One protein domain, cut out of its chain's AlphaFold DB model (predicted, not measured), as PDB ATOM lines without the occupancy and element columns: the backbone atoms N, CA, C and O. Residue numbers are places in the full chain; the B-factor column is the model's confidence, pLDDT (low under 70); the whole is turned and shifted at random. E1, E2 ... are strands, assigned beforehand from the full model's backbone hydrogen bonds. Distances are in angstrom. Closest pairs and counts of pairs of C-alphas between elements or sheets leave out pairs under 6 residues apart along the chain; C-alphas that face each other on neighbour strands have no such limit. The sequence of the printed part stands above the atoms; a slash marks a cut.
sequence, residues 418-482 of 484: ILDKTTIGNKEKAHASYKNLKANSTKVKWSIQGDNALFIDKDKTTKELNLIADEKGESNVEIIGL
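AT A GLANCE: This is residues 418 to 482 of the 484 residues of the protein "Adhesin" of Campylobacter lari (UniProt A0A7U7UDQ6). Picture a small elongated sandwich, two sheets face to face: a strongly twisted sheet of four strands, E1 E6 E3 E4 in order, and a ribbon of two antiparallel strands, E2 and E5, over part of it. At the start, residues 418 to 419 pair antiparallel with residues 432 to 433 of E1. The printed part has 65 residues with six named strands, E1 to E6 along the chain, and no named helix; the class is all strand, though under half of the residues, 31, are in named strands. Both sheets are antiparallel. The whole is compact, with a radius of gyration of the C-alphas of 11.9 A and spans of 34 by 20 by 20 A.

IN THESE COORDINATES: Find C-alpha 429 at (14.988, -24.492, -42.540); there E1 begins and runs 16.8 A through residues 429 to 434. Next come E2, residues 443 to 447, E3, residues 453 to 457, E4, residues 460 to 462, and E5, residues 464 to 468. E6, residues 475 to 481, is the longest, 19.9 A, and ends at C-alpha 481 (15.158, -18.021, -42.818).

HOW THE PARTS SIT: In the larger sheet, look for N 432 and O 477, 2.9 A, between E1 and E6; N 456 and O 478, 2.8 A, between E6 and E3; and N 455 and O 462, 2.9 A, in the hairpin E3 and E4. E1 and E4 are edge strands. In the other sheet, N 444 and O 467 of E2 and E5 are 2.8 A apart. Between the sheets, the closest C-alphas of E5 and E6 are those of Leu 467 and Ser 475, 6.7 A. E1 and E5 are apart.

THE WHOLE: The farthest C-alphas, Asn 426 and Ser 441, are 34.6 A apart. The printed part has no cut and no long link, and no printed residue is under 70 in pLDDT.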
ATOM      1  N   ILE A 418      28.670 -28.258 -46.648       88.81
ATOM      2  CA  ILE A 418      27.598 -28.903 -47.401       88.81
ATOM      3  C   ILE A 418      26.270 -28.359 -46.888       88.81
ATOM      4  O   ILE A 418      25.959 -28.516 -45.711       88.81
ATOM      5  N   LEU A 419      25.487 -27.753 -47.773       89.19
ATOM      6  CA  LEU A 419      24.128 -27.295 -47.494       89.19
ATOM      7  C   LEU A 419      23.130 -28.241 -48.160       89.19
ATOM      8  O   LEU A 419      23.299 -28.588 -49.329       89.19
ATOM      9  N   ASP A 420      22.079 -28.634 -47.445       91.38
ATOM     10  CA  ASP A 420      20.965 -29.379 -48.045       91.38
ATOM     11  C   ASP A 420      20.111 -28.502 -48.985       91.38
ATOM     12  O   ASP A 420      19.527 -29.004 -49.947       91.38
ATOM     13  N   LYS A 421      20.074 -27.186 -48.734       88.81
ATOM     14  CA  LYS A 421      19.387 -26.160 -49.523       88.81
ATOM     15  C   LYS A 421      20.220 -24.886 -49.594       88.81
ATOM     16  O   LYS A 421      20.699 -24.382 -48.582       88.81
ATOM     17  N   THR A 422      20.331 -24.315 -50.790       85.44
ATOM     18  CA  THR A 422      21.050 -23.050 -51.029       85.44
ATOM     19  C   THR A 422      20.148 -21.815 -50.977       85.44
ATOM     20  O   THR A 422      20.648 -20.699 -50.892       85.44
ATOM     21  N   THR A 423      18.828 -22.011 -51.016       85.56
ATOM     22  CA  THR A 423      17.814 -20.954 -50.926       85.56
ATOM     23  C   THR A 423      16.750 -21.400 -49.932       85.56
ATOM     24  O   THR A 423      16.235 -22.512 -50.053       85.56
ATOM     25  N   ILE A 424      16.424 -20.543 -48.964       86.62
ATOM     26  CA  ILE A 424      15.369 -20.782 -47.974       86.62
ATOM     27  C   ILE A 424      14.463 -19.554 -47.869       86.62
ATOM     28  O   ILE A 424      14.943 -18.420 -47.875       86.62
ATOM     29  N   GLY A 425      13.155 -19.783 -47.804       84.62
ATOM     30  CA  GLY A 425      12.147 -18.751 -47.569       84.62
ATOM     31  C   GLY A 425      11.949 -18.409 -46.087       84.62
ATOM     32  O   GLY A 425      12.585 -18.965 -45.191       84.62
ATOM     33  N   ASN A 426      11.013 -17.498 -45.811       87.44
ATOM     34  CA  ASN A 426      10.640 -17.137 -44.442       87.44
ATOM     35  C   ASN A 426      10.150 -18.373 -43.665       87.44
ATOM     36  O   ASN A 426       9.233 -19.062 -44.110       87.44
ATOM     37  N   LYS A 427      10.735 -18.615 -42.486       86.12
ATOM     38  CA  LYS A 427      10.505 -19.785 -41.618       86.12
ATOM     39  C   LYS A 427      10.916 -21.136 -42.210       86.12
ATOM     40  O   LYS A 427      10.698 -22.158 -41.560       86.12
ATOM     41  N   GLU A 428      11.517 -21.175 -43.395       91.31
ATOM     42  CA  GLU A 428      12.092 -22.413 -43.915       91.31
ATOM     43  C   GLU A 428      13.432 -22.710 -43.247       91.31
ATOM     44  O   GLU A 428      14.180 -21.800 -42.878       91.31
ATOM     45  N   LYS A 429      13.731 -24.004 -43.101       91.38
ATOM     46  CA  LYS A 429      14.988 -24.492 -42.540       91.38
ATOM     47  C   LYS A 429      15.902 -25.093 -43.606       91.38
ATOM     48  O   LYS A 429      15.412 -25.754 -44.534       91.38
ATOM     49  N   ALA A 430      17.202 -24.908 -43.404       91.94
ATOM     50  CA  ALA A 430      18.291 -25.614 -44.074       91.94
ATOM     51  C   ALA A 430      19.221 -26.260 -43.039       91.94
ATOM     52  O   ALA A 430      19.379 -25.758 -41.925       91.94
ATOM     53  N   HIS A 431      19.855 -27.356 -43.427       93.62
ATOM     54  CA  HIS A 431      20.891 -28.056 -42.684       93.62
ATOM     55  C   HIS A 431      22.250 -27.802 -43.331       93.62
ATOM     56  O   HIS A 431      22.427 -28.026 -44.531       93.62
ATOM     57  N   ALA A 432      23.219 -27.370 -42.529       92.00
ATOM     58  CA  ALA A 432      24.602 -27.224 -42.953       92.00
ATOM     59  C   ALA A 432      25.500 -28.219 -42.209       92.00
ATOM     60  O   ALA A 432      25.484 -28.304 -40.979       92.00
ATOM     61  N   SER A 433      26.318 -28.941 -42.965       90.88
ATOM     62  CA  SER A 433      27.289 -29.909 -42.465       90.88
ATOM     63  C   SER A 433      28.699 -29.515 -42.874       90.88
ATOM     64  O   SER A 433      28.994 -29.369 -44.058       90.88
ATOM     65  N   TYR A 434      29.605 -29.446 -41.907       91.44
ATOM     66  CA  TYR A 434      31.040 -29.360 -42.145       91.44
ATOM     67  C   TYR A 434      31.691 -30.673 -41.719       91.44
ATOM     68  O   TYR A 434      31.657 -31.050 -40.548       91.44
ATOM     69  N   LYS A 435      32.211 -31.414 -42.698       86.56
ATOM     70  CA  LYS A 435      32.653 -32.807 -42.537       86.56
ATOM     71  C   LYS A 435      34.176 -32.924 -42.566       86.56
ATOM     72  O   LYS A 435      34.870 -31.966 -42.890       86.56
ATOM     73  N   ASN A 436      34.679 -34.130 -42.296       83.25
ATOM     74  CA  ASN A 436      36.110 -34.453 -42.294       83.25
ATOM     75  C   ASN A 436      36.892 -33.676 -41.218       83.25
ATOM     76  O   ASN A 436      38.000 -33.211 -41.449       83.25
ATOM     77  N   LEU A 437      36.313 -33.492 -40.034       83.81
ATOM     78  CA  LEU A 437      36.948 -32.847 -38.886       83.81
ATOM     79  C   LEU A 437      37.582 -33.892 -37.963       83.81
ATOM     80  O   LEU A 437      37.230 -35.074 -37.993       83.81
ATOM     81  N   LYS A 438      38.518 -33.473 -37.105       82.19
ATOM     82  CA  LYS A 438      39.092 -34.370 -36.100       82.19
ATOM     83  C   LYS A 438      38.038 -34.599 -35.017       82.19
ATOM     84  O   LYS A 438      37.740 -33.693 -34.231       82.19
ATOM     85  N   ALA A 439      37.477 -35.807 -34.998       84.44
ATOM     86  CA  ALA A 439      36.395 -36.191 -34.096       84.44
ATOM     87  C   ALA A 439      36.693 -35.797 -32.640       84.44
ATOM     88  O   ALA A 439      37.832 -35.920 -32.172       84.44
ATOM     89  N   ASN A 440      35.675 -35.286 -31.947       84.25
ATOM     90  CA  ASN A 440      35.705 -34.877 -30.539       84.25
ATOM     91  C   ASN A 440      36.773 -33.827 -30.157       84.25
ATOM     92  O   ASN A 440      37.008 -33.605 -28.969       84.25
ATOM     93  N   SER A 441      37.456 -33.188 -31.117       85.38
ATOM     94  CA  SER A 441      38.566 -32.266 -30.813       85.38
ATOM     95  C   SER A 441      38.600 -30.996 -31.660       85.38
ATOM     96  O   SER A 441      39.018 -29.953 -31.154       85.38
ATOM     97  N   THR A 442      38.141 -31.030 -32.913       85.75
ATOM     98  CA  THR A 442      38.059 -29.814 -33.733       85.75
ATOM     99  C   THR A 442      36.942 -28.903 -33.230       85.75
ATOM    100  O   THR A 442      35.779 -29.296 -33.213       85.75
ATOM    101  N   LYS A 443      37.286 -27.668 -32.851       89.88
ATOM    102  CA  LYS A 443      36.319 -26.607 -32.537       89.88
ATOM    103  C   LYS A 443      35.948 -25.868 -33.822       89.88
ATOM    104  O   LYS A 443      36.839 -25.407 -34.529       89.88
ATOM    105  N   VAL A 444      34.657 -25.737 -34.099       89.44
ATOM    106  CA  VAL A 444      34.113 -25.041 -35.268       89.44
ATOM    107  C   VAL A 444      33.306 -23.841 -34.799       89.44
ATOM    108  O   VAL A 444      32.370 -23.991 -34.010       89.44
ATOM    109  N   LYS A 445      33.663 -22.657 -35.301       92.88
ATOM    110  CA  LYS A 445      32.872 -21.438 -35.140       92.88
ATOM    111  C   LYS A 445      32.042 -21.218 -36.405       92.88
ATOM    112  O   LYS A 445      32.599 -20.992 -37.473       92.88
ATOM    113  N   TRP A 446      30.726 -21.270 -36.266       92.62
ATOM    114  CA  TRP A 446      29.754 -20.961 -37.309       92.62
ATOM    115  C   TRP A 446      29.293 -19.507 -37.176       92.62
ATOM    116  O   TRP A 446      29.011 -19.051 -36.068       92.62
ATOM    117  N   SER A 447      29.188 -18.786 -38.294       92.88
ATOM    118  CA  SER A 447      28.691 -17.402 -38.339       92.88
ATOM    119  C   SER A 447      27.878 -17.150 -39.607       92.88
ATOM    120  O   SER A 447      28.341 -17.501 -40.693       92.88
ATOM    121  N   ILE A 448      26.715 -16.506 -39.489       90.31
ATOM    122  CA  ILE A 448      25.924 -16.038 -40.641       90.31
ATOM    123  C   ILE A 448      26.257 -14.574 -40.930       90.31
ATOM    124  O   ILE A 448      26.214 -13.729 -40.035       90.31
ATOM    125  N   GLN A 449      26.554 -14.273 -42.195       87.44
ATOM    126  CA  GLN A 449      26.646 -12.901 -42.690       87.44
ATOM    127  C   GLN A 449      25.284 -12.476 -43.261       87.44
ATOM    128  O   GLN A 449      24.718 -13.183 -44.091       87.44
ATOM    129  N   GLY A 450      24.759 -11.333 -42.809       84.62
ATOM    130  CA  GLY A 450      23.429 -10.820 -43.171       84.62
ATOM    131  C   GLY A 450      22.404 -10.885 -42.031       84.62
ATOM    132  O   GLY A 450      22.701 -11.357 -40.930       84.62
ATOM    133  N   ASP A 451      21.200 -10.368 -42.290       83.94
ATOM    134  CA  ASP A 451      20.114 -10.243 -41.299       83.94
ATOM    135  C   ASP A 451      18.925 -11.185 -41.558       83.94
ATOM    136  O   ASP A 451      18.049 -11.324 -40.709       83.94
ATOM    137  N   ASN A 452      18.927 -11.896 -42.689       89.44
ATOM    138  CA  ASN A 452      17.772 -12.668 -43.160       89.44
ATOM    139  C   ASN A 452      17.813 -14.154 -42.758       89.44
ATOM    140  O   ASN A 452      16.992 -14.940 -43.226       89.44
ATOM    141  N   ALA A 453      18.763 -14.566 -41.915       90.25
ATOM    142  CA  ALA A 453      18.857 -15.932 -41.412       90.25
ATOM    143  C   ALA A 453      19.537 -15.989 -40.038       90.25
ATOM    144  O   ALA A 453      20.386 -15.154 -39.717       90.25
ATOM    145  N   LEU A 454      19.184 -16.994 -39.235       91.62
ATOM    146  CA  LEU A 454      19.811 -17.299 -37.945       91.62
ATOM    147  C   LEU A 454      20.063 -18.803 -37.824       91.62
ATOM    148  O   LEU A 454      19.339 -19.601 -38.416       91.62
ATOM    149  N   PHE A 455      21.051 -19.204 -37.026       93.94
ATOM    150  CA  PHE A 455      21.179 -20.600 -36.617       93.94
ATOM    151  C   PHE A 455      20.149 -20.943 -35.544       93.94
ATOM    152  O   PHE A 455      19.799 -20.086 -34.728       93.94
ATOM    153  N   ILE A 456      19.717 -22.201 -35.509       91.25
ATOM    154  CA  ILE A 456      18.908 -22.766 -34.430       91.25
ATOM    155  C   ILE A 456      19.841 -23.497 -33.462       91.25
ATOM    156  O   ILE A 456      20.530 -24.440 -33.843       91.25
ATOM    157  N   ASP A 457      19.827 -23.081 -32.199       87.44
ATOM    158  CA  ASP A 457      20.459 -23.792 -31.089       87.44
ATOM    159  C   ASP A 457      19.403 -24.101 -30.032       87.44
ATOM    160  O   ASP A 457      18.992 -23.237 -29.247       87.44
ATOM    161  N   LYS A 458      18.929 -25.350 -30.050       83.62
ATOM    162  CA  LYS A 458      17.799 -25.817 -29.235       83.62
ATOM    163  C   LYS A 458      16.560 -24.939 -29.487       83.62
ATOM    164  O   LYS A 458      16.037 -24.952 -30.595       83.62
ATOM    165  N   ASP A 459      16.131 -24.158 -28.495       81.00
ATOM    166  CA  ASP A 459      14.946 -23.287 -28.561       81.00
ATOM    167  C   ASP A 459      15.288 -21.807 -28.823       81.00
ATOM    168  O   ASP A 459      14.426 -20.934 -28.707       81.00
ATOM    169  N   LYS A 460      16.554 -21.490 -29.125       85.94
ATOM    170  CA  LYS A 460      17.026 -20.117 -29.353       85.94
ATOM    171  C   LYS A 460      17.617 -19.961 -30.745       85.94
ATOM    172  O   LYS A 460      18.152 -20.902 -31.324       85.94
ATOM    173  N   THR A 461      17.550 -18.739 -31.261       89.25
ATOM    174  CA  THR A 461      18.204 -18.356 -32.511       89.25
ATOM    175  C   THR A 461      19.410 -17.462 -32.238       89.25
ATOM    176  O   THR A 461      19.397 -16.634 -31.326       89.25
ATOM    177  N   THR A 462      20.484 -17.645 -33.004       91.56
ATOM    178  CA  THR A 462      21.743 -16.902 -32.833       91.56
ATOM    179  C   THR A 462      22.434 -16.668 -34.173       91.56
ATOM    180  O   THR A 462      22.242 -17.423 -35.126       91.56
ATOM    181  N   LYS A 463      23.255 -15.616 -34.254       90.31
ATOM    182  CA  LYS A 463      24.116 -15.354 -35.418       90.31
ATOM    183  C   LYS A 463      25.436 -16.120 -35.385       90.31
ATOM    184  O   LYS A 463      26.057 -16.285 -36.433       90.31
ATOM    185  N   GLU A 464      25.856 -16.590 -34.211       93.00
ATOM    186  CA  GLU A 464      27.098 -17.341 -34.028       93.00
ATOM    187  C   GLU A 464      26.880 -18.600 -33.185       93.00
ATOM    188  O   GLU A 464      26.161 -18.564 -32.183       93.00
ATOM    189  N   LEU A 465      27.555 -19.691 -33.558       92.44
ATOM    190  CA  LEU A 465      27.613 -20.939 -32.795       92.44
ATOM    191  C   LEU A 465      29.046 -21.446 -32.686       92.44
ATOM    192  O   LEU A 465      29.817 -21.369 -33.636       92.44
ATOM    193  N   ASN A 466      29.388 -22.015 -31.534       92.62
ATOM    194  CA  ASN A 466      30.655 -22.710 -31.332       92.62
ATOM    195  C   ASN A 466      30.357 -24.165 -30.992       92.62
ATOM    196  O   ASN A 466      29.784 -24.449 -29.942       92.62
ATOM    197  N   LEU A 467      30.752 -25.079 -31.871       91.75
ATOM    198  CA  LEU A 467      30.541 -26.513 -31.711       91.75
ATOM    199  C   LEU A 467      31.880 -27.245 -31.698       91.75
ATOM    200  O   LEU A 467      32.881 -26.760 -32.223       91.75
ATOM    201  N   ILE A 468      31.903 -28.430 -31.098       89.81
ATOM    202  CA  ILE A 468      33.003 -29.384 -31.251       89.81
ATOM    203  C   ILE A 468      32.521 -30.444 -32.236       89.81
ATOM    204  O   ILE A 468      31.368 -30.862 -32.154       89.81
ATOM    205  N   ALA A 469      33.380 -30.837 -33.174       89.31
ATOM    206  CA  ALA A 469      33.087 -31.921 -34.102       89.31
ATOM    207  C   ALA A 469      32.676 -33.187 -33.340       89.31
ATOM    208  O   ALA A 469      33.318 -33.553 -32.353       89.31
ATOM    209  N   ASP A 470      31.624 -33.844 -33.809       88.75
ATOM    210  CA  ASP A 470      31.078 -35.046 -33.193       88.75
ATOM    211  C   ASP A 470      31.996 -36.272 -33.371       88.75
ATOM    212  O   ASP A 470      33.105 -36.202 -33.918       88.75
ATOM    213  N   GLU A 471      31.531 -37.429 -32.902       88.50
ATOM    214  CA  GLU A 471      32.232 -38.712 -33.015       88.50
ATOM    215  C   GLU A 471      32.463 -39.167 -34.467       88.50
ATOM    216  O   GLU A 471      33.361 -39.970 -34.725       88.50
ATOM    217  N   LYS A 472      31.689 -38.635 -35.419       84.88
ATOM    218  CA  LYS A 472      31.820 -38.905 -36.856       84.88
ATOM    219  C   LYS A 472      32.745 -37.900 -37.546       84.88
ATOM    220  O   LYS A 472      32.996 -38.034 -38.742       84.88
ATOM    221  N   GLY A 473      33.285 -36.924 -36.810       85.75
ATOM    222  CA  GLY A 473      34.103 -35.858 -37.376       85.75
ATOM    223  C   GLY A 473      33.275 -34.865 -38.190       85.75
ATOM    224  O   GLY A 473      33.765 -34.330 -39.185       85.75
ATOM    225  N   GLU A 474      32.023 -34.631 -37.801       89.62
ATOM    226  CA  GLU A 474      31.138 -33.659 -38.435       89.62
ATOM    227  C   GLU A 474      30.749 -32.548 -37.448       89.62
ATOM    228  O   GLU A 474      30.617 -32.756 -36.243       89.62
ATOM    229  N   SER A 475      30.573 -31.332 -37.956       91.56
ATOM    230  CA  SER A 475      29.905 -30.242 -37.249       91.56
ATOM    231  C   SER A 475      28.660 -29.881 -38.039       91.56
ATOM    232  O   SER A 475      28.744 -29.600 -39.231       91.56
ATOM    233  N   ASN A 476      27.506 -29.952 -37.391       92.06
ATOM    234  CA  ASN A 476      26.202 -29.847 -38.028       92.06
ATOM    235  C   ASN A 476      25.409 -28.705 -37.381       92.06
ATOM    236  O   ASN A 476      25.371 -28.620 -36.153       92.06
ATOM    237  N   VAL A 477      24.782 -27.849 -38.190       93.19
ATOM    238  CA  VAL A 477      23.928 -26.743 -37.724       93.19
ATOM    239  C   VAL A 477      22.642 -26.654 -38.542       93.19
ATOM    240  O   VAL A 477      22.646 -26.882 -39.751       93.19
ATOM    241  N   GLU A 478      21.546 -26.269 -37.888       92.94
ATOM    242  CA  GLU A 478      20.303 -25.879 -38.559       92.94
ATOM    243  C   GLU A 478      20.253 -24.354 -38.726       92.94
ATOM    244  O   GLU A 478      20.602 -23.605 -37.813       92.94
ATOM    245  N   ILE A 479      19.784 -23.892 -39.882       93.06
ATOM    246  CA  ILE A 479      19.612 -22.483 -40.241       93.06
ATOM    247  C   ILE A 479      18.130 -22.240 -40.517       93.06
ATOM    248  O   ILE A 479      17.507 -23.036 -41.215       93.06
ATOM    249  N   ILE A 480      17.565 -21.143 -40.010       91.94
ATOM    250  CA  ILE A 480      16.194 -20.703 -40.295       91.94
ATOM    251  C   ILE A 480      16.180 -19.354 -41.011       91.94
ATOM    252  O   ILE A 480      16.869 -18.419 -40.598       91.94
ATOM    253  N   GLY A 481      15.380 -19.257 -42.073       89.44
ATOM    254  CA  GLY A 481      15.158 -18.021 -42.818       89.44
ATOM    255  C   GLY A 481      14.212 -17.068 -42.086       89.44
ATOM    256  O   GLY A 481      13.185 -17.483 -41.541       89.44
ATOM    257  N   LEU A 482      14.544 -15.781 -42.095       84.88
ATOM    258  CA  LEU A 482      13.708 -14.689 -41.599       84.88
ATOM    259  C   LEU A 482      13.112 -13.917 -42.781       84.88
ATOM    260  O   LEU A 482      13.651 -13.940 -43.885       84.88
TER     261      LEU A 482